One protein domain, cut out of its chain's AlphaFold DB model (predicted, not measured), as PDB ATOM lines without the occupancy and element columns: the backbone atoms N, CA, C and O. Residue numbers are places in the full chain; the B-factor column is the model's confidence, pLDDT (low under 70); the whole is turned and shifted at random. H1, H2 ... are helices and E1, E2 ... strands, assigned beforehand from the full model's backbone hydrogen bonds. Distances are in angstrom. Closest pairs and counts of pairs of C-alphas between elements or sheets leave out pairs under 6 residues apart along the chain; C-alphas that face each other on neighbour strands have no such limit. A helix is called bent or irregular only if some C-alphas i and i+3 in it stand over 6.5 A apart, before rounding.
ATOM      1  N   PRO A   6      37.969 -51.378  33.064       84.69
ATOM      2  CA  PRO A   6      37.976 -52.011  31.743       84.69
ATOM      3  C   PRO A   6      37.674 -53.519  31.748       84.69
ATOM      4  O   PRO A   6      37.283 -54.053  30.712       84.69
ATOM      5  N   SER A   7      37.834 -54.215  32.881       84.75
ATOM      6  CA  SER A   7      37.542 -55.655  32.995       84.75
ATOM      7  C   SER A   7      36.047 -55.978  32.898       84.75
ATOM      8  O   SER A   7      35.683 -57.071  32.471       84.75
ATOM      9  N   LEU A   8      35.176 -55.010  33.216       83.88
ATOM     10  CA  LEU A   8      33.719 -55.141  33.093       83.88
ATOM     11  C   LEU A   8      33.241 -55.145  31.633       83.88
ATOM     12  O   LEU A   8      32.073 -55.420  31.363       83.88
ATOM     13  N   GLY A   9      34.134 -54.837  30.691       82.56
ATOM     14  CA  GLY A   9      33.803 -54.680  29.287       82.56
ATOM     15  C   GLY A   9      33.073 -53.368  28.984       82.56
ATOM     16  O   GLY A   9      32.989 -52.448  29.806       82.56
ATOM     17  N   LYS A  10      32.545 -53.273  27.762       84.06
ATOM     18  CA  LYS A  10      31.801 -52.101  27.298       84.06
ATOM     19  C   LYS A  10      30.409 -52.066  27.932       84.06
ATOM     20  O   LYS A  10      29.524 -52.826  27.547       84.06
ATOM     21  N   LEU A  11      30.197 -51.134  28.853       84.81
ATOM     22  CA  LEU A  11      28.892 -50.842  29.438       84.81
ATOM     23  C   LEU A  11      28.309 -49.605  28.746       84.81
ATOM     24  O   LEU A  11      28.547 -48.478  29.174       84.81
ATOM     25  N   GLU A  12      27.560 -49.806  27.658       79.31
ATOM     26  CA  GLU A  12      27.049 -48.707  26.811       79.31
ATOM     27  C   GLU A  12      26.276 -47.652  27.610       79.31
ATOM     28  O   GLU A  12      26.515 -46.454  27.461       79.31
ATOM     29  N   ILE A  13      25.458 -48.106  28.563       80.94
ATOM     30  CA  ILE A  13      24.678 -47.237  29.447       80.94
ATOM     31  C   ILE A  13      25.583 -46.301  30.253       80.94
ATOM     32  O   ILE A  13      25.226 -45.144  30.438       80.94
ATOM     33  N   LEU A  14      26.752 -46.748  30.728       81.38
ATOM     34  CA  LEU A  14      27.639 -45.883  31.514       81.38
ATOM     35  C   LEU A  14      28.222 -44.750  30.675       81.38
ATOM     36  O   LEU A  14      28.305 -43.624  31.166       81.38
ATOM     37  N   GLN A  15      28.583 -45.023  29.420       78.12
ATOM     38  CA  GLN A  15      29.125 -44.005  28.523       78.12
ATOM     39  C   GLN A  15      28.118 -42.875  28.261       78.12
ATOM     40  O   GLN A  15      28.493 -41.703  28.237       78.12
ATOM     41  N   GLU A  16      26.840 -43.220  28.111       79.44
ATOM     42  CA  GLU A  16      25.756 -42.254  27.904       79.44
ATOM     43  C   GLU A  16      25.301 -41.597  29.216       79.44
ATOM     44  O   GLU A  16      24.979 -40.408  29.252       79.44
ATOM     45  N   SER A  17      25.303 -42.357  30.316       82.00
ATOM     46  CA  SER A  17      24.675 -41.958  31.580       82.00
ATOM     47  C   SER A  17      25.606 -41.241  32.552       82.00
ATOM     48  O   SER A  17      25.106 -40.594  33.469       82.00
ATOM     49  N   LEU A  18      26.933 -41.301  32.391       83.06
ATOM     50  CA  LEU A  18      27.888 -40.675  33.324       83.06
ATOM     51  C   LEU A  18      27.598 -39.188  33.570       83.06
ATOM     52  O   LEU A  18      27.595 -38.738  34.718       83.06
ATOM     53  N   ALA A  19      27.269 -38.447  32.510       77.69
ATOM     54  CA  ALA A  19      26.893 -37.039  32.608       77.69
ATOM     55  C   ALA A  19      25.582 -36.822  33.394       77.69
ATOM     56  O   ALA A  19      25.424 -35.810  34.080       77.69
ATOM     57  N   PHE A  20      24.644 -37.772  33.328       82.19
ATOM     58  CA  PHE A  20      23.370 -37.715  34.047       82.19
ATOM     59  C   PHE A  20      23.511 -38.137  35.511       82.19
ATOM     60  O   PHE A  20      22.943 -37.477  36.378       82.19
ATOM     61  N   LEU A  21      24.303 -39.172  35.809       84.31
ATOM     62  CA  LEU A  21      24.566 -39.646  37.175       84.31
ATOM     63  C   LEU A  21      25.105 -38.522  38.067       84.31
ATOM     64  O   LEU A  21      24.673 -38.369  39.211       84.31
ATOM     65  N   ALA A  22      25.971 -37.669  37.515       79.19
ATOM     66  CA  ALA A  22      26.491 -36.503  38.219       79.19
ATOM     67  C   ALA A  22      25.387 -35.534  38.690       79.19
ATOM     68  O   ALA A  22      25.538 -34.916  39.746       79.19
ATOM     69  N   ARG A  23      24.268 -35.422  37.953       81.81
ATOM     70  CA  ARG A  23      23.111 -34.580  38.323       81.81
ATOM     71  C   ARG A  23      22.327 -35.143  39.504       81.81
ATOM     72  O   ARG A  23      21.754 -34.373  40.262       81.81
ATOM     73  N   TYR A  24      22.351 -36.460  39.688       85.56
ATOM     74  CA  TYR A  24      21.761 -37.142  40.843       85.56
ATOM     75  C   TYR A  24      22.693 -37.163  42.065       85.56
ATOM     76  O   TYR A  24      22.433 -37.868  43.033       85.56
ATOM     77  N   GLY A  25      23.809 -36.425  42.028       83.06
ATOM     78  CA  GLY A  25      24.791 -36.401  43.113       83.06
ATOM     79  C   GLY A  25      25.701 -37.634  43.166       83.06
ATOM     80  O   GLY A  25      26.564 -37.714  44.038       83.06
ATOM     81  N   ILE A  26      25.573 -38.566  42.217       86.31
ATOM     82  CA  ILE A  26      26.391 -39.777  42.165       86.31
ATOM     83  C   ILE A  26      27.795 -39.411  41.671       86.31
ATOM     84  O   ILE A  26      27.969 -38.763  40.636       86.31
ATOM     85  N   LYS A  27      28.817 -39.840  42.418       86.56
ATOM     86  CA  LYS A  27      30.229 -39.666  42.058       86.56
ATOM     87  C   LYS A  27      30.831 -41.005  41.654       86.56
ATOM     88  O   LYS A  27      30.962 -41.918  42.468       86.56
ATOM     89  N   CYS A  28      31.222 -41.109  40.391       88.56
ATOM     90  CA  CYS A  28      31.911 -42.279  39.869       88.56
ATOM     91  C   CYS A  28      33.422 -42.117  40.054       88.56
ATOM     92  O   CYS A  28      34.000 -41.124  39.620       88.56
ATOM     93  N   TYR A  29      34.056 -43.110  40.675       90.25
ATOM     94  CA  TYR A  29      35.510 -43.239  40.729       90.25
ATOM     95  C   TYR A  29      35.888 -44.504  39.964       90.25
ATOM     96  O   TYR A  29      35.526 -45.601  40.401       90.25
ATOM     97  N   LEU A  30      36.504 -44.320  38.797       91.19
ATOM     98  CA  LEU A  30      36.825 -45.367  37.829       91.19
ATOM     99  C   LEU A  30      38.341 -45.543  37.791       91.19
ATOM    100  O   LEU A  30      39.057 -44.572  37.551       91.19
ATOM    101  N   ILE A  31      38.821 -46.759  38.033       91.50
ATOM    102  CA  ILE A  31      40.251 -47.073  37.994       91.50
ATOM    103  C   ILE A  31      40.543 -47.889  36.739       91.50
ATOM    104  O   ILE A  31      39.927 -48.925  36.499       91.50
ATOM    105  N   CYS A  32      41.514 -47.426  35.956       89.44
ATOM    106  CA  CYS A  32      42.011 -48.103  34.763       89.44
ATOM    107  C   CYS A  32      43.528 -48.265  34.884       89.44
ATOM    108  O   CYS A  32      44.212 -47.323  35.281       89.44
ATOM    109  N   GLN A  33      44.061 -49.432  34.516       86.12
ATOM    110  CA  GLN A  33      45.511 -49.670  34.524       86.12
ATOM    111  C   GLN A  33      46.204 -49.045  33.306       86.12
ATOM    112  O   GLN A  33      47.334 -48.572  33.403       86.12
ATOM    113  N   ASP A  34      45.530 -49.055  32.154       84.62
ATOM    114  CA  ASP A  34      46.054 -48.549  30.887       84.62
ATOM    115  C   ASP A  34      44.924 -47.895  30.083       84.62
ATOM    116  O   ASP A  34      43.827 -48.450  29.944       84.62
ATOM    117  N   ILE A  35      45.197 -46.723  29.507       87.75
ATOM    118  CA  ILE A  35      44.248 -46.038  28.626       87.75
ATOM    119  C   ILE A  35      43.932 -46.854  27.367       87.75
ATOM    120  O   ILE A  35      42.840 -46.738  26.811       87.75
ATOM    121  N   ASN A  36      44.841 -47.725  26.931       86.81
ATOM    122  CA  ASN A  36      44.623 -48.613  25.793       86.81
ATOM    123  C   ASN A  36      43.534 -49.653  26.069       86.81
ATOM    124  O   ASN A  36      42.794 -50.010  25.154       86.81
ATOM    125  N   GLN A  37      43.389 -50.118  27.315       86.50
ATOM    126  CA  GLN A  37      42.292 -51.020  27.678       86.50
ATOM    127  C   GLN A  37      40.946 -50.309  27.540       86.50
ATOM    128  O   GLN A  37      39.995 -50.890  27.022       86.50
ATOM    129  N   LEU A  38      40.889 -49.032  27.934       87.50
ATOM    130  CA  LEU A  38      39.696 -48.206  27.783       87.50
ATOM    131  C   LEU A  38      39.391 -47.914  26.306       87.50
ATOM    132  O   LEU A  38      38.246 -48.041  25.882       87.50
ATOM    133  N   LYS A  39      40.416 -47.593  25.506       89.06
ATOM    134  CA  LYS A  39      40.292 -47.277  24.072       89.06
ATOM    135  C   LYS A  39      40.187 -48.497  23.155       89.06
ATOM    136  O   LYS A  39      39.971 -48.345  21.953       89.06
ATOM    137  N   SER A  40      40.346 -49.704  23.692       87.56
ATOM    138  CA  SER A  40      40.224 -50.957  22.946       87.56
ATOM    139  C   SER A  40      38.849 -51.051  22.291       87.56
ATOM    140  O   SER A  40      37.831 -51.017  22.975       87.56
ATOM    141  N   SER A  41      38.799 -51.226  20.971       79.88
ATOM    142  CA  SER A  41      37.530 -51.406  20.251       79.88
ATOM    143  C   SER A  41      36.866 -52.761  20.521       79.88
ATOM    144  O   SER A  41      35.683 -52.921  20.244       79.88
ATOM    145  N   ARG A  42      37.623 -53.756  21.013       76.25
ATOM    146  CA  ARG A  42      37.117 -55.119  21.248       76.25
ATOM    147  C   ARG A  42      36.523 -55.284  22.641       76.25
ATOM    148  O   ARG A  42      35.511 -55.953  22.795       76.25
ATOM    149  N   THR A  43      37.199 -54.735  23.644       78.19
ATOM    150  CA  THR A  43      36.888 -54.964  25.065       78.19
ATOM    151  C   THR A  43      36.546 -53.681  25.813       78.19
ATOM    152  O   THR A  43      35.942 -53.755  26.874       78.19
ATOM    153  N   GLY A  44      36.925 -52.520  25.277       83.94
ATOM    154  CA  GLY A  44      36.673 -51.213  25.869       83.94
ATOM    155  C   GLY A  44      35.611 -50.425  25.104       83.94
ATOM    156  O   GLY A  44      34.693 -50.976  24.498       83.94
ATOM    157  N   TYR A  45      35.756 -49.108  25.132       84.81
ATOM    158  CA  TYR A  45      34.788 -48.137  24.626       84.81
ATOM    159  C   TYR A  45      35.173 -47.569  23.246       84.81
ATOM    160  O   TYR A  45      34.422 -46.789  22.659       84.81
ATOM    161  N   GLY A  46      36.305 -48.010  22.686       86.75
ATOM    162  CA  GLY A  46      36.836 -47.548  21.401       86.75
ATOM    163  C   GLY A  46      37.627 -46.237  21.498       86.75
ATOM    164  O   GLY A  46      37.730 -45.621  22.554       86.75
ATOM    165  N   GLN A  47      38.211 -45.794  20.379       85.62
ATOM    166  CA  GLN A  47      39.064 -44.593  20.371       85.62
ATOM    167  C   GLN A  47      38.315 -43.289  20.678       85.62
ATOM    168  O   GLN A  47      38.927 -42.349  21.178       85.62
ATOM    169  N   ASN A  48      37.012 -43.252  20.395       83.06
ATOM    170  CA  ASN A  48      36.141 -42.094  20.602       83.06
ATOM    171  C   ASN A  48      35.331 -42.215  21.904       83.06
ATOM    172  O   ASN A  48      34.186 -41.766  21.966       83.06
ATOM    173  N   GLU A  49      35.882 -42.887  22.913       87.75
ATOM    174  CA  GLU A  49      35.230 -43.027  24.213       87.75
ATOM    175  C   GLU A  49      34.991 -41.664  24.877       87.75
ATOM    176  O   GLU A  49      35.805 -40.746  24.762       87.75
ATOM    177  N   SER A  50      33.854 -41.523  25.563       85.56
ATOM    178  CA  SER A  50      33.483 -40.288  26.268       85.56
ATOM    179  C   SER A  50      33.674 -40.377  27.785       85.56
ATOM    180  O   SER A  50      33.363 -39.423  28.499       85.56
ATOM    181  N   ILE A  51      34.183 -41.499  28.302       87.75
ATOM    182  CA  ILE A  51      34.388 -41.727  29.735       87.75
ATOM    183  C   ILE A  51      35.424 -40.736  30.268       87.75
ATOM    184  O   ILE A  51      35.127 -39.995  31.203       87.75
ATOM    185  N   THR A  52      36.600 -40.654  29.637       87.38
ATOM    186  CA  THR A  52      37.666 -39.719  30.052       87.38
ATOM    187  C   THR A  52      37.218 -38.266  29.960       87.38
ATOM    188  O   THR A  52      37.528 -37.470  30.841       87.38
ATOM    189  N   SER A  53      36.430 -37.931  28.936       83.31
ATOM    190  CA  SER A  53      35.910 -36.575  28.724       83.31
ATOM    191  C   SER A  53      34.858 -36.174  29.765       83.31
ATOM    192  O   SER A  53      34.762 -35.004  30.126       83.31
ATOM    193  N   ASN A  54      34.082 -37.134  30.279       86.62
ATOM    194  CA  ASN A  54      33.107 -36.905  31.349       86.62
ATOM    195  C   ASN A  54      33.746 -36.890  32.752       86.62
ATOM    196  O   ASN A  54      33.131 -36.413  33.710       86.62
ATOM    197  N   CYS A  55      34.977 -37.385  32.902       88.62
ATOM    198  CA  CYS A  55      35.720 -37.352  34.158       88.62
ATOM    199  C   CYS A  55      36.435 -36.006  34.348       88.62
ATOM    200  O   CYS A  55      37.518 -35.765  33.823       88.62
ATOM    201  N   HIS A  56      35.842 -35.134  35.170       89.31
ATOM    202  CA  HIS A  56      36.400 -33.810  35.484       89.31
ATOM    203  C   HIS A  56      37.766 -33.857  36.194       89.31
ATOM    204  O   HIS A  56      38.575 -32.943  36.038       89.31
ATOM    205  N   ILE A  57      37.997 -34.907  36.987       93.00
ATOM    206  CA  ILE A  57      39.248 -35.155  37.706       93.00
ATOM    207  C   ILE A  57      39.855 -36.439  37.152       93.00
ATOM    208  O   ILE A  57      39.186 -37.475  37.137       93.00
ATOM    209  N   GLN A  58      41.114 -36.375  36.729       93.50
ATOM    210  CA  GLN A  58      41.882 -37.533  36.281       93.50
ATOM    211  C   GLN A  58      43.158 -37.633  37.111       93.50
ATOM    212  O   GLN A  58      43.989 -36.728  37.098       93.50
ATOM    213  N   ASN A  59      43.305 -38.743  37.829       94.06
ATOM    214  CA  ASN A  59      44.508 -39.049  38.594       94.06
ATOM    215  C   ASN A  59      45.367 -40.007  37.771       94.06
ATOM    216  O   ASN A  59      44.887 -41.061  37.353       94.06
ATOM    217  N   ALA A  60      46.626 -39.653  37.558       93.94
ATOM    218  CA  ALA A  60      47.584 -40.459  36.824       93.94
ATOM    219  C   ALA A  60      48.741 -40.879  37.730       93.94
ATOM    220  O   ALA A  60      49.409 -40.048  38.346       93.94
ATOM    221  N   PHE A  61      48.978 -42.184  37.775       93.00
ATOM    222  CA  PHE A  61      50.126 -42.807  38.428       93.00
ATOM    223  C   PHE A  61      51.209 -43.131  37.384       93.00
ATOM    224  O   PHE A  61      50.936 -43.014  36.184       93.00
ATOM    225  N   PRO A  62      52.427 -43.529  37.802       92.44
ATOM    226  CA  PRO A  62      53.486 -43.913  36.875       92.44
ATOM    227  C   PRO A  62      52.992 -44.969  35.871       92.44
ATOM    228  O   PRO A  62      52.544 -46.042  36.289       92.44
ATOM    229  N   PRO A  63      53.006 -44.675  34.558       92.12
ATOM    230  CA  PRO A  63      52.516 -45.597  33.547       92.12
ATOM    231  C   PRO A  63      53.541 -46.697  33.254       92.12
ATOM    232  O   PRO A  63      54.744 -46.461  33.256       92.12
ATOM    233  N   ASN A  64      53.051 -47.883  32.888       88.31
ATOM    234  CA  ASN A  64      53.895 -48.999  32.434       88.31
ATOM    235  C   ASN A  64      54.078 -49.043  30.904       88.31
ATOM    236  O   ASN A  64      54.835 -49.864  30.387       88.31
ATOM    237  N   ARG A  65      53.339 -48.211  30.159       90.19
ATOM    238  CA  ARG A  65      53.282 -48.207  28.689       90.19
ATOM    239  C   ARG A  65      53.598 -46.824  28.139       90.19
ATOM    240  O   ARG A  65      53.150 -45.817  28.691       90.19
ATOM    241  N   VAL A  66      54.325 -46.792  27.024       92.94
ATOM    242  CA  VAL A  66      54.770 -45.550  26.376       92.94
ATOM    243  C   VAL A  66      53.576 -44.750  25.862       92.94
ATOM    244  O   VAL A  66      53.538 -43.540  26.032       92.94
ATOM    245  N   GLU A  67      52.550 -45.407  25.333       91.81
ATOM    246  CA  GLU A  67      51.353 -44.758  24.793       91.81
ATOM    247  C   GLU A  67      50.562 -44.020  25.883       91.81
ATOM    248  O   GLU A  67      50.073 -42.908  25.667       91.81
ATOM    249  N   THR A  68      50.479 -44.604  27.085       92.06
ATOM    250  CA  THR A  68      49.899 -43.914  28.247       92.06
ATOM    251  C   THR A  68      50.784 -42.734  28.650       92.06
ATOM    252  O   THR A  68      50.273 -41.641  28.875       92.06
ATOM    253  N   ALA A  69      52.110 -42.905  28.683       94.25
ATOM    254  CA  ALA A  69      53.041 -41.819  28.998       94.25
ATOM    255  C   ALA A  69      52.975 -40.655  27.989       94.25
ATOM    256  O   ALA A  69      53.005 -39.491  28.389       94.25
ATOM    257  N   GLU A  70      52.821 -40.944  26.695       94.75
ATOM    258  CA  GLU A  70      52.583 -39.954  25.643       94.75
ATOM    259  C   GLU A  70      51.258 -39.223  25.831       94.75
ATOM    260  O   GLU A  70      51.197 -38.004  25.662       94.75
ATOM    261  N   HIS A  71      50.199 -39.951  26.189       92.62
ATOM    262  CA  HIS A  71      48.911 -39.349  26.496       92.62
ATOM    263  C   HIS A  71      49.014 -38.382  27.682       92.62
ATOM    264  O   HIS A  71      48.560 -37.246  27.569       92.62
ATOM    265  N   LEU A  72      49.676 -38.789  28.770       93.75
ATOM    266  CA  LEU A  72      49.904 -37.938  29.941       93.75
ATOM    267  C   LEU A  72      50.777 -36.720  29.612       93.75
ATOM    268  O   LEU A  72      50.463 -35.609  30.031       93.75
ATOM    269  N   SER A  73      51.832 -36.899  28.811       95.38
ATOM    270  CA  SER A  73      52.701 -35.801  28.365       95.38
ATOM    271  C   SER A  73      51.913 -34.756  27.567       95.38
ATOM    272  O   SER A  73      51.999 -33.559  27.840       95.38
ATOM    273  N   LYS A  74      51.069 -35.209  26.628       93.81
ATOM    274  CA  LYS A  74      50.181 -34.334  25.847       93.81
ATOM    275  C   LYS A  74      49.139 -33.643  26.729       93.81
ATOM    276  O   LYS A  74      48.891 -32.460  26.526       93.81
ATOM    277  N   LEU A  75      48.565 -34.357  27.700       92.25
ATOM    278  CA  LEU A  75      47.559 -33.823  28.623       92.25
ATOM    279  C   LEU A  75      48.146 -32.775  29.579       92.25
ATOM    280  O   LEU A  75      47.488 -31.784  29.881       92.25
ATOM    281  N   THR A  76      49.395 -32.962  30.015       94.88
ATOM    282  CA  THR A  76      50.125 -31.983  30.839       94.88
ATOM    283  C   THR A  76      50.421 -30.705  30.057       94.88
ATOM    284  O   THR A  76      50.396 -29.612  30.618       94.88
ATOM    285  N   GLY A  77      50.676 -30.833  28.755       93.75
ATOM    286  CA  GLY A  77      50.906 -29.709  27.860       93.75
ATOM    287  C   GLY A  77      52.377 -29.318  27.737       93.75
ATOM    288  O   GLY A  77      53.302 -30.071  28.056       93.75
ATOM    289  N   GLN A  78      52.598 -28.126  27.192       95.69
ATOM    290  CA  GLN A  78      53.911 -27.643  26.780       95.69
ATOM    291  C   GLN A  78      54.151 -26.227  27.294       95.69
ATOM    292  O   GLN A  78      53.219 -25.476  27.570       95.69
ATOM    293  N   THR A  79      55.422 -25.877  27.430       94.62
ATOM    294  CA  THR A  79      55.897 -24.564  27.846       94.62
ATOM    295  C   THR A  79      56.974 -24.067  26.888       94.62
ATOM    296  O   THR A  79      57.617 -24.856  26.190       94.62
ATOM    297  N   THR A  80      57.174 -22.758  26.859       95.88
ATOM    298  CA  THR A  80      58.236 -22.122  26.082       95.88
ATOM    299  C   THR A  80      59.408 -21.833  27.005       95.88
ATOM    300  O   THR A  80      59.254 -21.177  28.033       95.88
ATOM    301  N   ILE A  81      60.588 -22.323  26.636       94.50
ATOM    302  CA  ILE A  81      61.848 -22.040  27.316       94.50
ATOM    303  C   ILE A  81      62.697 -21.111  26.450       94.50
ATOM    304  O   ILE A  81      62.833 -21.323  25.247       94.50
ATOM    305  N   VAL A  82      63.299 -20.098  27.068       94.44
ATOM    306  CA  VAL A  82      64.267 -19.225  26.396       94.44
ATOM    307  C   VAL A  82      65.645 -19.861  26.529       94.44
ATOM    308  O   VAL A  82      66.156 -20.037  27.635       94.44
ATOM    309  N   LYS A  83      66.252 -20.236  25.406       93.56
ATOM    310  CA  LYS A  83      67.593 -20.816  25.344       93.56
ATOM    311  C   LYS A  83      68.588 -19.755  24.887       93.56
ATOM    312  O   LYS A  83      68.486 -19.241  23.778       93.56
ATOM    313  N   GLU A  84      69.575 -19.454  25.726       93.62
ATOM    314  CA  GLU A  84      70.716 -18.620  25.341       93.62
ATOM    315  C   GLU A  84      71.784 -19.489  24.664       93.62
ATOM    316  O   GLU A  84      72.289 -20.455  25.241       93.62
ATOM    317  N   GLN A  85      72.136 -19.148  23.428       90.50
ATOM    318  CA  GLN A  85      73.280 -19.700  22.722       90.50
ATOM    319  C   GLN A  85      74.417 -18.681  22.754       90.50
ATOM    320  O   GLN A  85      74.312 -17.590  22.191       90.50
ATOM    321  N   VAL A  86      75.515 -19.051  23.413       91.62
ATOM    322  CA  VAL A  86      76.710 -18.213  23.527       91.62
ATOM    323  C   VAL A  86      77.798 -18.767  22.617       91.62
ATOM    324  O   VAL A  86      78.284 -19.877  22.823       91.62
ATOM    325  N   THR A  87      78.210 -17.975  21.632       88.75
ATOM    326  CA  THR A  87      79.332 -18.298  20.748       88.75
ATOM    327  C   THR A  87      80.525 -17.451  21.154       88.75
ATOM    328  O   THR A  87      80.477 -16.220  21.083       88.75
ATOM    329  N   LYS A  88      81.605 -18.101  21.587       91.06
ATOM    330  CA  LYS A  88      82.827 -17.433  22.040       91.06
ATOM    331  C   LYS A  88      83.928 -17.609  20.995       91.06
ATOM    332  O   LYS A  88      84.337 -18.732  20.727       91.06
ATOM    333  N   GLY A  89      84.378 -16.505  20.405       86.69
ATOM    334  CA  GLY A  89      85.593 -16.438  19.590       86.69
ATOM    335  C   GLY A  89      86.732 -15.748  20.348       86.69
ATOM    336  O   GLY A  89      86.519 -15.205  21.432       86.69
ATOM    337  N   ASP A  90      87.926 -15.716  19.754       82.56
ATOM    338  CA  ASP A  90      89.159 -15.234  20.407       82.56
ATOM    339  C   ASP A  90      89.104 -13.779  20.913       82.56
ATOM    340  O   ASP A  90      89.821 -13.426  21.847       82.56
ATOM    341  N   LYS A  91      88.255 -12.921  20.327       82.50
ATOM    342  CA  LYS A  91      88.104 -11.502  20.725       82.50
ATOM    343  C   LYS A  91      86.665 -11.042  20.966       82.50
ATOM    344  O   LYS A  91      86.460  -9.954  21.497       82.50
ATOM    345  N   HIS A  92      85.667 -11.845  20.601       81.50
ATOM    346  CA  HIS A  92      84.259 -11.465  20.699       81.50
ATOM    347  C   HIS A  92      83.410 -12.620  21.222       81.50
ATOM    348  O   HIS A  92      83.630 -13.781  20.885       81.50
ATOM    349  N   THR A  93      82.415 -12.284  22.042       89.94
ATOM    350  CA  THR A  93      81.378 -13.216  22.492       89.94
ATOM    351  C   THR A  93      80.045 -12.745  21.929       89.94
ATOM    352  O   THR A  93      79.631 -11.624  22.213       89.94
ATOM    353  N   SER A  94      79.393 -13.586  21.133       89.38
ATOM    354  CA  SER A  94      78.034 -13.357  20.643       89.38
ATOM    355  C   SER A  94      77.043 -14.146  21.494       89.38
ATOM    356  O   SER A  94      77.340 -15.271  21.901       89.38
ATOM    357  N   ARG A  95      75.880 -13.556  21.777       93.25
ATOM    358  CA  ARG A  95      74.794 -14.169  22.548       93.25
ATOM    359  C   ARG A  95      73.508 -14.052  21.747       93.25
ATOM    360  O   ARG A  95      73.112 -12.945  21.391       93.25
ATOM    361  N   THR A  96      72.858 -15.179  21.503       92.19
ATOM    362  CA  THR A  96      71.574 -15.246  20.803       92.19
ATOM    363  C   THR A  96      70.560 -15.915  21.714       92.19
ATOM    364  O   THR A  96      70.818 -17.002  22.224       92.19
ATOM    365  N   LEU A  97      69.411 -15.275  21.923       94.69
ATOM    366  CA  LEU A  97      68.282 -15.871  22.636       94.69
ATOM    367  C   LEU A  97      67.340 -16.521  21.621       94.69
ATOM    368  O   LEU A  97      67.021 -15.915  20.598       94.69
ATOM    369  N   GLN A  98      66.910 -17.745  21.903       94.12
ATOM    370  CA  GLN A  98      65.957 -18.485  21.086       94.12
ATOM    371  C   GLN A  98      64.853 -19.061  21.966       94.12
ATOM    372  O   GLN A  98      65.132 -19.799  22.909       94.12
ATOM    373  N   ASP A  99      63.605 -18.796  21.605       95.88
ATOM    374  CA  ASP A  99      62.450 -19.421  22.242       95.88
ATOM    375  C   ASP A  99      62.233 -20.822  21.659       95.88
ATOM    376  O   ASP A  99      62.152 -21.007  20.443       95.88
ATOM    377  N   VAL A 100      62.168 -21.827  22.530       95.50
ATOM    378  CA  VAL A 100      62.007 -23.237  22.161       95.50
ATOM    379  C   VAL A 100      60.862 -23.845  22.961       95.50
ATOM    380  O   VAL A 100      60.747 -23.641  24.166       95.50
ATOM    381  N   GLN A 101      60.019 -24.631  22.302       95.25
ATOM    382  CA  GLN A 101      58.927 -25.352  22.947       95.25
ATOM    383  C   GLN A 101      59.435 -26.641  23.614       95.25
ATOM    384  O   GLN A 101      60.184 -27.410  23.008       95.25
ATOM    385  N   ARG A 102      58.995 -26.915  24.846       94.62
ATOM    386  CA  ARG A 102      59.295 -28.139  25.608       94.62
ATOM    387  C   ARG A 102      58.026 -28.654  26.288       94.62
ATOM    388  O   ARG A 102      57.254 -27.868  26.823       94.62
ATOM    389  N   SER A 103      57.812 -29.968  26.324       96.00
ATOM    390  CA  SER A 103      56.758 -30.555  27.169       96.00
ATOM    391  C   SER A 103      57.006 -30.273  28.650       96.00
ATOM    392  O   SER A 103      58.133 -30.418  29.120       96.00
ATOM    393  N   LEU A 104      55.952 -29.895  29.381       94.88
ATOM    394  CA  LEU A 104      56.021 -29.681  30.832       94.88
ATOM    395  C   LEU A 104      56.396 -30.963  31.577       94.88
ATOM    396  O   LEU A 104      57.124 -30.919  32.562       94.88
ATOM    397  N   LEU A 105      55.919 -32.089  31.055       95.38
ATOM    398  CA  LEU A 105      56.305 -33.421  31.472       95.38
ATOM    399  C   LEU A 105      56.592 -34.239  30.220       95.38
ATOM    400  O   LEU A 105      55.717 -34.440  29.375       95.38
ATOM    401  N   THR A 106      57.837 -34.655  30.052       95.44
ATOM    402  CA  THR A 106      58.254 -35.497  28.930       95.44
ATOM    403  C   THR A 106      57.803 -36.940  29.139       95.44
ATOM    404  O   THR A 106      57.577 -37.385  30.260       95.44
ATOM    405  N   VAL A 107      57.695 -37.698  28.047       95.75
ATOM    406  CA  VAL A 107      57.324 -39.124  28.080       95.75
ATOM    407  C   VAL A 107      58.259 -39.929  28.989       95.75
ATOM    408  O   VAL A 107      57.816 -40.792  29.740       95.75
ATOM    409  N   ASP A 108      59.550 -39.615  28.955       95.50
ATOM    410  CA  ASP A 108      60.555 -40.264  29.789       95.50
ATOM    411  C   ASP A 108      60.439 -39.856  31.273       95.50
ATOM    412  O   ASP A 108      60.528 -40.710  32.151       95.50
ATOM    413  N   GLU A 109      60.149 -38.584  31.574       94.31
ATOM    414  CA  GLU A 109      59.845 -38.148  32.948       94.31
ATOM    415  C   GLU A 109      58.567 -38.822  33.486       94.31
ATOM    416  O   GLU A 109      58.558 -39.231  34.645       94.31
ATOM    417  N   CYS A 110      57.526 -39.018  32.657       94.56
ATOM    418  CA  CYS A 110      56.333 -39.796  33.026       94.56
ATOM    419  C   CYS A 110      56.702 -41.228  33.448       94.56
ATOM    420  O   CYS A 110      56.264 -41.698  34.494       94.56
ATOM    421  N   LEU A 111      57.493 -41.932  32.630       94.00
ATOM    422  CA  LEU A 111      57.867 -43.335  32.862       94.00
ATOM    423  C   LEU A 111      58.782 -43.515  34.079       94.00
ATOM    424  O   LEU A 111      58.801 -44.582  34.686       94.00
ATOM    425  N   ARG A 112      59.544 -42.477  34.436       94.25
ATOM    426  CA  ARG A 112      60.472 -42.485  35.575       94.25
ATOM    427  C   ARG A 112      59.884 -41.884  36.848       94.25
ATOM    428  O   ARG A 112      60.616 -41.730  37.827       94.25
ATOM    429  N   MET A 113      58.591 -41.556  36.863       93.94
ATOM    430  CA  MET A 113      57.934 -41.108  38.087       93.94
ATOM    431  C   MET A 113      58.070 -42.180  39.184       93.94
ATOM    432  O   MET A 113      57.772 -43.351  38.933       93.94
ATOM    433  N   PRO A 114      58.503 -41.811  40.401       93.12
ATOM    434  CA  PRO A 114      58.612 -42.738  41.519       93.12
ATOM    435  C   PRO A 114      57.291 -43.455  41.810       93.12
ATOM    436  O   PRO A 114      56.295 -42.834  42.172       93.12
ATOM    437  N   GLY A 115      57.282 -44.780  41.681       90.88
ATOM    438  CA  GLY A 115      56.173 -45.611  42.145       90.88
ATOM    439  C   GLY A 115      56.165 -45.778  43.669       90.88
ATOM    440  O   GLY A 115      57.176 -45.516  44.328       90.88
ATOM    441  N   PRO A 116      55.042 -46.235  44.250       89.12
ATOM    442  CA  PRO A 116      54.998 -46.595  45.661       89.12
ATOM    443  C   PRO A 116      55.969 -47.743  45.952       89.12
ATOM    444  O   PRO A 116      56.000 -48.746  45.236       89.12
ATOM    445  N   VAL A 117      56.752 -47.606  47.023       88.12
ATOM    446  CA  VAL A 117      57.687 -48.650  47.461       88.12
ATOM    447  C   VAL A 117      56.942 -49.597  48.387       88.12
ATOM    448  O   VAL A 117      56.448 -49.184  49.439       88.12
ATOM    449  N   LYS A 118      56.861 -50.864  47.979       86.06
ATOM    450  CA  LYS A 118      56.325 -51.947  48.800       86.06
ATOM    451  C   LYS A 118      57.454 -52.548  49.634       86.06
ATOM    452  O   LYS A 118      58.516 -52.849  49.095       86.06
ATOM    453  N   GLY A 119      57.202 -52.716  50.920       83.31
ATOM    454  CA  GLY A 119      58.026 -53.479  51.844       83.31
ATOM    455  C   GLY A 119      57.209 -54.594  52.483       83.31
ATOM    456  O   GLY A 119      56.014 -54.740  52.218       83.31
ATOM    457  N   VAL A 120      57.858 -55.369  53.342       79.44
ATOM    458  CA  VAL A 120      57.210 -56.430  54.114       79.44
ATOM    459  C   VAL A 120      57.387 -56.106  55.583       79.44
ATOM    460  O   VAL A 120      58.510 -56.025  56.078       79.44
ATOM    461  N   LYS A 121      56.271 -55.939  56.290       76.81
ATOM    462  CA  LYS A 121      56.259 -55.734  57.736       76.81
ATOM    463  C   LYS A 121      55.319 -56.754  58.353       76.81
ATOM    464  O   LYS A 121      54.192 -56.906  57.896       76.81
ATOM    465  N   ASP A 122      55.817 -57.504  59.332       77.56
ATOM    466  CA  ASP A 122      55.053 -58.550  60.027       77.56
ATOM    467  C   ASP A 122      54.425 -59.597  59.077       77.56
ATOM    468  O   ASP A 122      53.338 -60.116  59.315       77.56
ATOM    469  N   GLY A 123      55.113 -59.903  57.969       78.38
ATOM    470  CA  GLY A 123      54.655 -60.864  56.956       78.38
ATOM    471  C   GLY A 123      53.557 -60.346  56.019       78.38
ATOM    472  O   GLY A 123      53.046 -61.124  55.217       78.38
ATOM    473  N   GLN A 124      53.203 -59.060  56.096       75.75
ATOM    474  CA  GLN A 124      52.231 -58.415  55.215       75.75
ATOM    475  C   GLN A 124      52.914 -57.416  54.277       75.75
ATOM    476  O   GLN A 124      53.817 -56.677  54.683       75.75
ATOM    477  N   ASP A 125      52.450 -57.380  53.026       76.25
ATOM    478  CA  ASP A 125      52.837 -56.356  52.059       76.25
ATOM    479  C   ASP A 125      52.318 -54.997  52.535       76.25
ATOM    480  O   ASP A 125      51.111 -54.759  52.613       76.25
ATOM    481  N   VAL A 126      53.239 -54.086  52.831       82.12
ATOM    482  CA  VAL A 126      52.924 -52.717  53.243       82.12
ATOM    483  C   VAL A 126      53.547 -51.727  52.274       82.12
ATOM    484  O   VAL A 126      54.645 -51.928  51.764       82.12
ATOM    485  N   ILE A 127      52.854 -50.621  52.013       82.62
ATOM    486  CA  ILE A 127      53.453 -49.511  51.268       82.62
ATOM    487  C   ILE A 127      54.243 -48.668  52.269       82.62
ATOM    488  O   ILE A 127      53.664 -48.022  53.144       82.62
ATOM    489  N   GLU A 128      55.568 -48.684  52.142       82.94
ATOM    490  CA  GLU A 128      56.480 -47.936  53.011       82.94
ATOM    491  C   GLU A 128      56.588 -46.474  52.587       82.94
ATOM    492  O   GLU A 128      56.614 -45.574  53.426       82.94
ATOM    493  N   ARG A 129      56.639 -46.226  51.273       86.00
ATOM    494  CA  ARG A 129      56.752 -44.880  50.706       86.00
ATOM    495  C   ARG A 129      55.700 -44.658  49.637       86.00
ATOM    496  O   ARG A 129      55.523 -45.488  48.747       86.00
ATOM    497  N   ALA A 130      55.047 -43.504  49.719       89.88
ATOM    498  CA  ALA A 130      54.137 -43.019  48.695       89.88
ATOM    499  C   ALA A 130      54.858 -42.847  47.353       89.88
ATOM    500  O   ALA A 130      55.995 -42.370  47.321       89.88
ATOM    501  N   GLY A 131      54.171 -43.207  46.270       92.25
ATOM    502  CA  GLY A 131      54.586 -42.845  44.920       92.25
ATOM    503  C   GLY A 131      54.174 -41.418  44.569       92.25
ATOM    504  O   GLY A 131      53.346 -40.808  45.253       92.25
ATOM    505  N   ASP A 132      54.732 -40.911  43.482       94.81
ATOM    506  CA  ASP A 132      54.323 -39.655  42.879       94.81
ATOM    507  C   ASP A 132      53.098 -39.873  41.975       94.81
ATOM    508  O   ASP A 132      52.850 -40.967  41.457       94.81
ATOM    509  N   MET A 133      52.295 -38.828  41.814       94.69
ATOM    510  CA  MET A 133      51.119 -38.815  40.953       94.69
ATOM    511  C   MET A 133      50.922 -37.442  40.318       94.69
ATOM    512  O   MET A 133      51.422 -36.426  40.809       94.69
ATOM    513  N   ILE A 134      50.111 -37.411  39.267       95.25
ATOM    514  CA  ILE A 134      49.660 -36.180  38.626       95.25
ATOM    515  C   ILE A 134      48.143 -36.130  38.678       95.25
ATOM    516  O   ILE A 134      47.469 -37.114  38.381       95.25
ATOM    517  N   ILE A 135      47.607 -34.973  39.040       95.69
ATOM    518  CA  ILE A 135      46.173 -34.718  39.101       95.69
ATOM    519  C   ILE A 135      45.835 -33.677  38.041       95.69
ATOM    520  O   ILE A 135      46.362 -32.563  38.051       95.69
ATOM    521  N   TYR A 136      44.926 -34.038  37.143       95.00
ATOM    522  CA  TYR A 136      44.335 -33.132  36.172       95.00
ATOM    523  C   TYR A 136      42.929 -32.775  36.632       95.00
ATOM    524  O   TYR A 136      42.099 -33.659  36.849       95.00
ATOM    525  N   VAL A 137      42.662 -31.480  36.764       94.44
ATOM    526  CA  VAL A 137      41.330 -30.941  37.049       94.44
ATOM    527  C   VAL A 137      40.968 -30.015  35.902       94.44
ATOM    528  O   VAL A 137      41.744 -29.114  35.574       94.44
ATOM    529  N   ALA A 138      39.821 -30.234  35.257       88.12
ATOM    530  CA  ALA A 138      39.472 -29.430  34.090       88.12
ATOM    531  C   ALA A 138      39.374 -27.938  34.463       88.12
ATOM    532  O   ALA A 138      38.699 -27.566  35.421       88.12
ATOM    533  N   GLY A 139      40.056 -27.086  33.695       89.31
ATOM    534  CA  GLY A 139      40.141 -25.645  33.956       89.31
ATOM    535  C   GLY A 139      41.291 -25.218  34.876       89.31
ATOM    536  O   GLY A 139      41.460 -24.019  35.089       89.31
ATOM    537  N   PHE A 140      42.106 -26.151  35.375       93.12
ATOM    538  CA  PHE A 140      43.263 -25.857  36.222       93.12
ATOM    539  C   PHE A 140      44.555 -26.464  35.655       93.12
ATOM    540  O   PHE A 140      44.500 -27.451  34.917       93.12
ATOM    541  N   PRO A 141      45.732 -25.899  35.992       92.62
ATOM    542  CA  PRO A 141      47.015 -26.513  35.666       92.62
ATOM    543  C   PRO A 141      47.141 -27.920  36.258       92.62
ATOM    544  O   PRO A 141      46.602 -28.197  37.331       92.62
ATOM    545  N   ALA A 142      47.896 -28.792  35.585       94.94
ATOM    546  CA  ALA A 142      48.233 -30.108  36.118       94.94
ATOM    547  C   ALA A 142      48.991 -29.977  37.450       94.94
ATOM    548  O   ALA A 142      49.910 -29.164  37.580       94.94
ATOM    549  N   ILE A 143      48.613 -30.791  38.434       95.50
ATOM    550  CA  ILE A 143      49.178 -30.758  39.784       95.50
ATOM    551  C   ILE A 143      50.040 -31.999  39.972       95.50
ATOM    552  O   ILE A 143      49.534 -33.117  39.938       95.50
ATOM    553  N   TYR A 144      51.334 -31.802  40.203       95.00
ATOM    554  CA  TYR A 144      52.248 -32.875  40.584       95.00
ATOM    555  C   TYR A 144      52.277 -33.017  42.108       95.00
ATOM    556  O   TYR A 144      52.448 -32.025  42.820       95.00
ATOM    557  N   GLY A 145      52.122 -34.234  42.623       93.88
ATOM    558  CA  GLY A 145      52.079 -34.478  44.062       93.88
ATOM    559  C   GLY A 145      52.460 -35.902  44.447       93.88
ATOM    560  O   GLY A 145      52.775 -36.728  43.601       93.88
ATOM    561  N   ARG A 146      52.412 -36.189  45.750       92.62
ATOM    562  CA  ARG A 146      52.620 -37.535  46.301       92.62
ATOM    563  C   ARG A 146      51.309 -38.171  46.709       92.62
ATOM    564  O   ARG A 146      50.406 -37.492  47.194       92.62
ATOM    565  N   GLN A 147      51.246 -39.490  46.577       89.12
ATOM    566  CA  GLN A 147      50.112 -40.277  47.017       89.12
ATOM    567  C   GLN A 147      49.859 -40.131  48.520       89.12
ATOM    568  O   GLN A 147      50.722 -40.498  49.316       89.12
ATOM    569  N   PRO A 148      48.672 -39.651  48.939       86.06
ATOM    570  CA  PRO A 148      48.306 -39.702  50.340       86.06
ATOM    571  C   PRO A 148      48.045 -41.162  50.717       86.06
ATOM    572  O   PRO A 148      47.132 -41.809  50.200       86.06
ATOM    573  N   LEU A 149      48.863 -41.694  51.621       87.38
ATOM    574  CA  LEU A 149      48.655 -43.015  52.202       87.38
ATOM    575  C   LEU A 149      47.679 -42.864  53.367       87.38
ATOM    576  O   LEU A 149      48.082 -42.542  54.481       87.38
ATOM    577  N   TYR A 150      46.386 -43.059  53.096       84.75
ATOM    578  CA  TYR A 150      45.322 -42.800  54.074       84.75
ATOM    579  C   TYR A 150      45.533 -43.548  55.401       84.75
ATOM    580  O   TYR A 150      45.192 -43.032  56.455       84.75
ATOM    581  N   PHE A 151      46.128 -44.743  55.353       84.88
ATOM    582  CA  PHE A 151      46.414 -45.579  56.519       84.88
ATOM    583  C   PHE A 151      47.639 -45.120  57.325       84.88
ATOM    584  O   PHE A 151      47.863 -45.649  58.407       84.88
ATOM    585  N   GLN A 152      48.436 -44.173  56.828       83.06
ATOM    586  CA  GLN A 152      49.527 -43.551  57.590       83.06
ATOM    587  C   GLN A 152      49.123 -42.193  58.184       83.06
ATOM    588  O   GLN A 152      49.817 -41.675  59.054       83.06
ATOM    589  N   ASP A 153      48.007 -41.617  57.733       85.88
ATOM    590  CA  ASP A 153      47.521 -40.315  58.179       85.88
ATOM    591  C   ASP A 153      46.338 -40.485  59.144       85.88
ATOM    592  O   ASP A 153      45.289 -41.020  58.784       85.88
ATOM    593  N   ALA A 154      46.488 -39.993  60.374       86.62
ATOM    594  CA  ALA A 154      45.468 -40.128  61.413       86.62
ATOM    595  C   ALA A 154      44.137 -39.431  61.062       86.62
ATOM    596  O   ALA A 154      43.067 -39.898  61.456       86.62
ATOM    597  N   ILE A 155      44.174 -38.321  60.315       89.12
ATOM    598  CA  ILE A 155      42.967 -37.608  59.884       89.12
ATOM    599  C   ILE A 155      42.235 -38.441  58.835       89.12
ATOM    600  O   ILE A 155      41.009 -38.564  58.899       89.12
ATOM    601  N   PHE A 156      42.961 -39.019  57.875       87.81
ATOM    602  CA  PHE A 156      42.343 -39.854  56.848       87.81
ATOM    603  C   PHE A 156      41.869 -41.204  57.381       87.81
ATOM    604  O   PHE A 156      40.776 -41.616  57.000       87.81
ATOM    605  N   GLN A 157      42.596 -41.839  58.302       87.94
ATOM    606  CA  GLN A 157      42.105 -43.029  59.005       87.94
ATOM    607  C   GLN A 157      40.777 -42.743  59.707       87.94
ATOM    608  O   GLN A 157      39.787 -43.420  59.445       87.94
ATOM    609  N   LYS A 158      40.703 -41.664  60.496       87.06
ATOM    610  CA  LYS A 158      39.467 -41.284  61.194       87.06
ATOM    611  C   LYS A 158      38.294 -41.019  60.240       87.06
ATOM    612  O   LYS A 158      37.143 -41.248  60.593       87.06
ATOM    613  N   ARG A 159      38.570 -40.514  59.032       85.12
ATOM    614  CA  ARG A 159      37.558 -40.324  57.974       85.12
ATOM    615  C   ARG A 159      37.182 -41.619  57.254       85.12
ATOM    616  O   ARG A 159      36.117 -41.660  56.652       85.12
ATOM    617  N   ALA A 160      38.046 -42.629  57.266       84.56
ATOM    618  CA  ALA A 160      37.778 -43.942  56.689       84.56
ATOM    619  C   ALA A 160      37.006 -44.851  57.661       84.56
ATOM    620  O   ALA A 160      36.219 -45.678  57.215       84.56
ATOM    621  N   GLU A 161      37.161 -44.651  58.973       84.31
ATOM    622  CA  GLU A 161      36.441 -45.352  60.052       84.31
ATOM    623  C   GLU A 161      34.960 -44.938  60.186       84.31
ATOM    624  O   GLU A 161      34.380 -44.946  61.274       84.31
ATOM    625  N   VAL A 162      34.312 -44.559  59.084       80.69
ATOM    626  CA  VAL A 162      32.873 -44.289  59.084       80.69
ATOM    627  C   VAL A 162      32.146 -45.636  59.060       80.69
ATOM    628  O   VAL A 162      32.378 -46.429  58.144       80.69
TER     629      VAL A 162
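Overview. This is residues 6 to 162 of the 171 residues of a protein of Nitrosospira multiformis (UniProt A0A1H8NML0). A small three-stranded sheet, E1 E6 E7, forms the middle of a loose body, and a long two-stranded hairpin, E2 and E3, reaches away from it as an arm whose tip, residues 88 to 93, stands free. H4 and H5 sit at the foot of the arm, H1 and H3 lie on the side away from it, and a shorter hairpin, E4 and E5, extends in another direction. The printed part has 157 residues with six named helices and seven named strands, in the order H1 H2 H3 E1 H4 E2 E3 H5 E4 E5 E6 E7 H6; each of the three sheets is antiparallel, and the class is mixed, helices and strands. The whole is loose, with a radius of gyration of the C-alphas of 21.4 A, and spans 74 by 46 by 29 A.

Along the chain. Find C-alpha 12 at (27.049, -48.707, 26.811), where H1 begins; it runs to residue 24, 18.9 A, and is irregular, with C-alphas 16 and 19 7.1 A apart. H2 is residues 35 to 39, H3 51 to 54 and E1 57 to 60. H4, residues 66 to 76, is 15.0 A long. From C-alpha 78 at (53.911, -27.643, 26.780), E2 runs 31.0 A to residue 88, and E3, residues 93 to 103, runs 30.5 A. Then come H5, 107 to 111, E4, 117 to 121, E5, 124 to 129, E6, 132 to 137, E7, 143 to 146, and H6, 154 to 160, ending at (37.778, -43.942, 56.689).

Arrangement. Look first at residues 15 to 19 of H1, which alone touch H3; the closest C-alphas, of Gln 15 and Ile 51, are 5.9 A apart. H2 is near H3 and only just touches H4, with 3 pairs of C-alphas within 8 A, the closest those of Ile 35 and Thr 68 at 6.0 A. E1, an edge strand, is antiparallel to E6, with N 58 and O 136 at 2.9 A. H4 only grazes this sheet with residues 68 to 76, and it touches H5, the closest C-alphas being those of Ala 69 and Val 107 at 5.1 A. In the hairpin E2 and E3, N 83 and O 98 are 2.8 A apart; in the hairpin E4 and E5, N 119 and O 126 are also 2.8 A apart. E5 runs on into E6 at 71 degrees, and in the hairpin E6 and E7 N 133 and O 145 are 2.8 A apart. H6 touches no helix. Every O i to N i+4 pair is within hydrogen-bond range in H2, H4, H5 and H6; H1 has 5 of 9, and H3 is too short for such a pair.

Size, cuts and confidence. The C-alphas farthest apart, of Lys 91 and Val 162, are 74.8 A apart. The printed part has no cut, and the link from H2 to H3 is long. The mean pLDDT of the printed part is 88.5, and no printed residue is under 70.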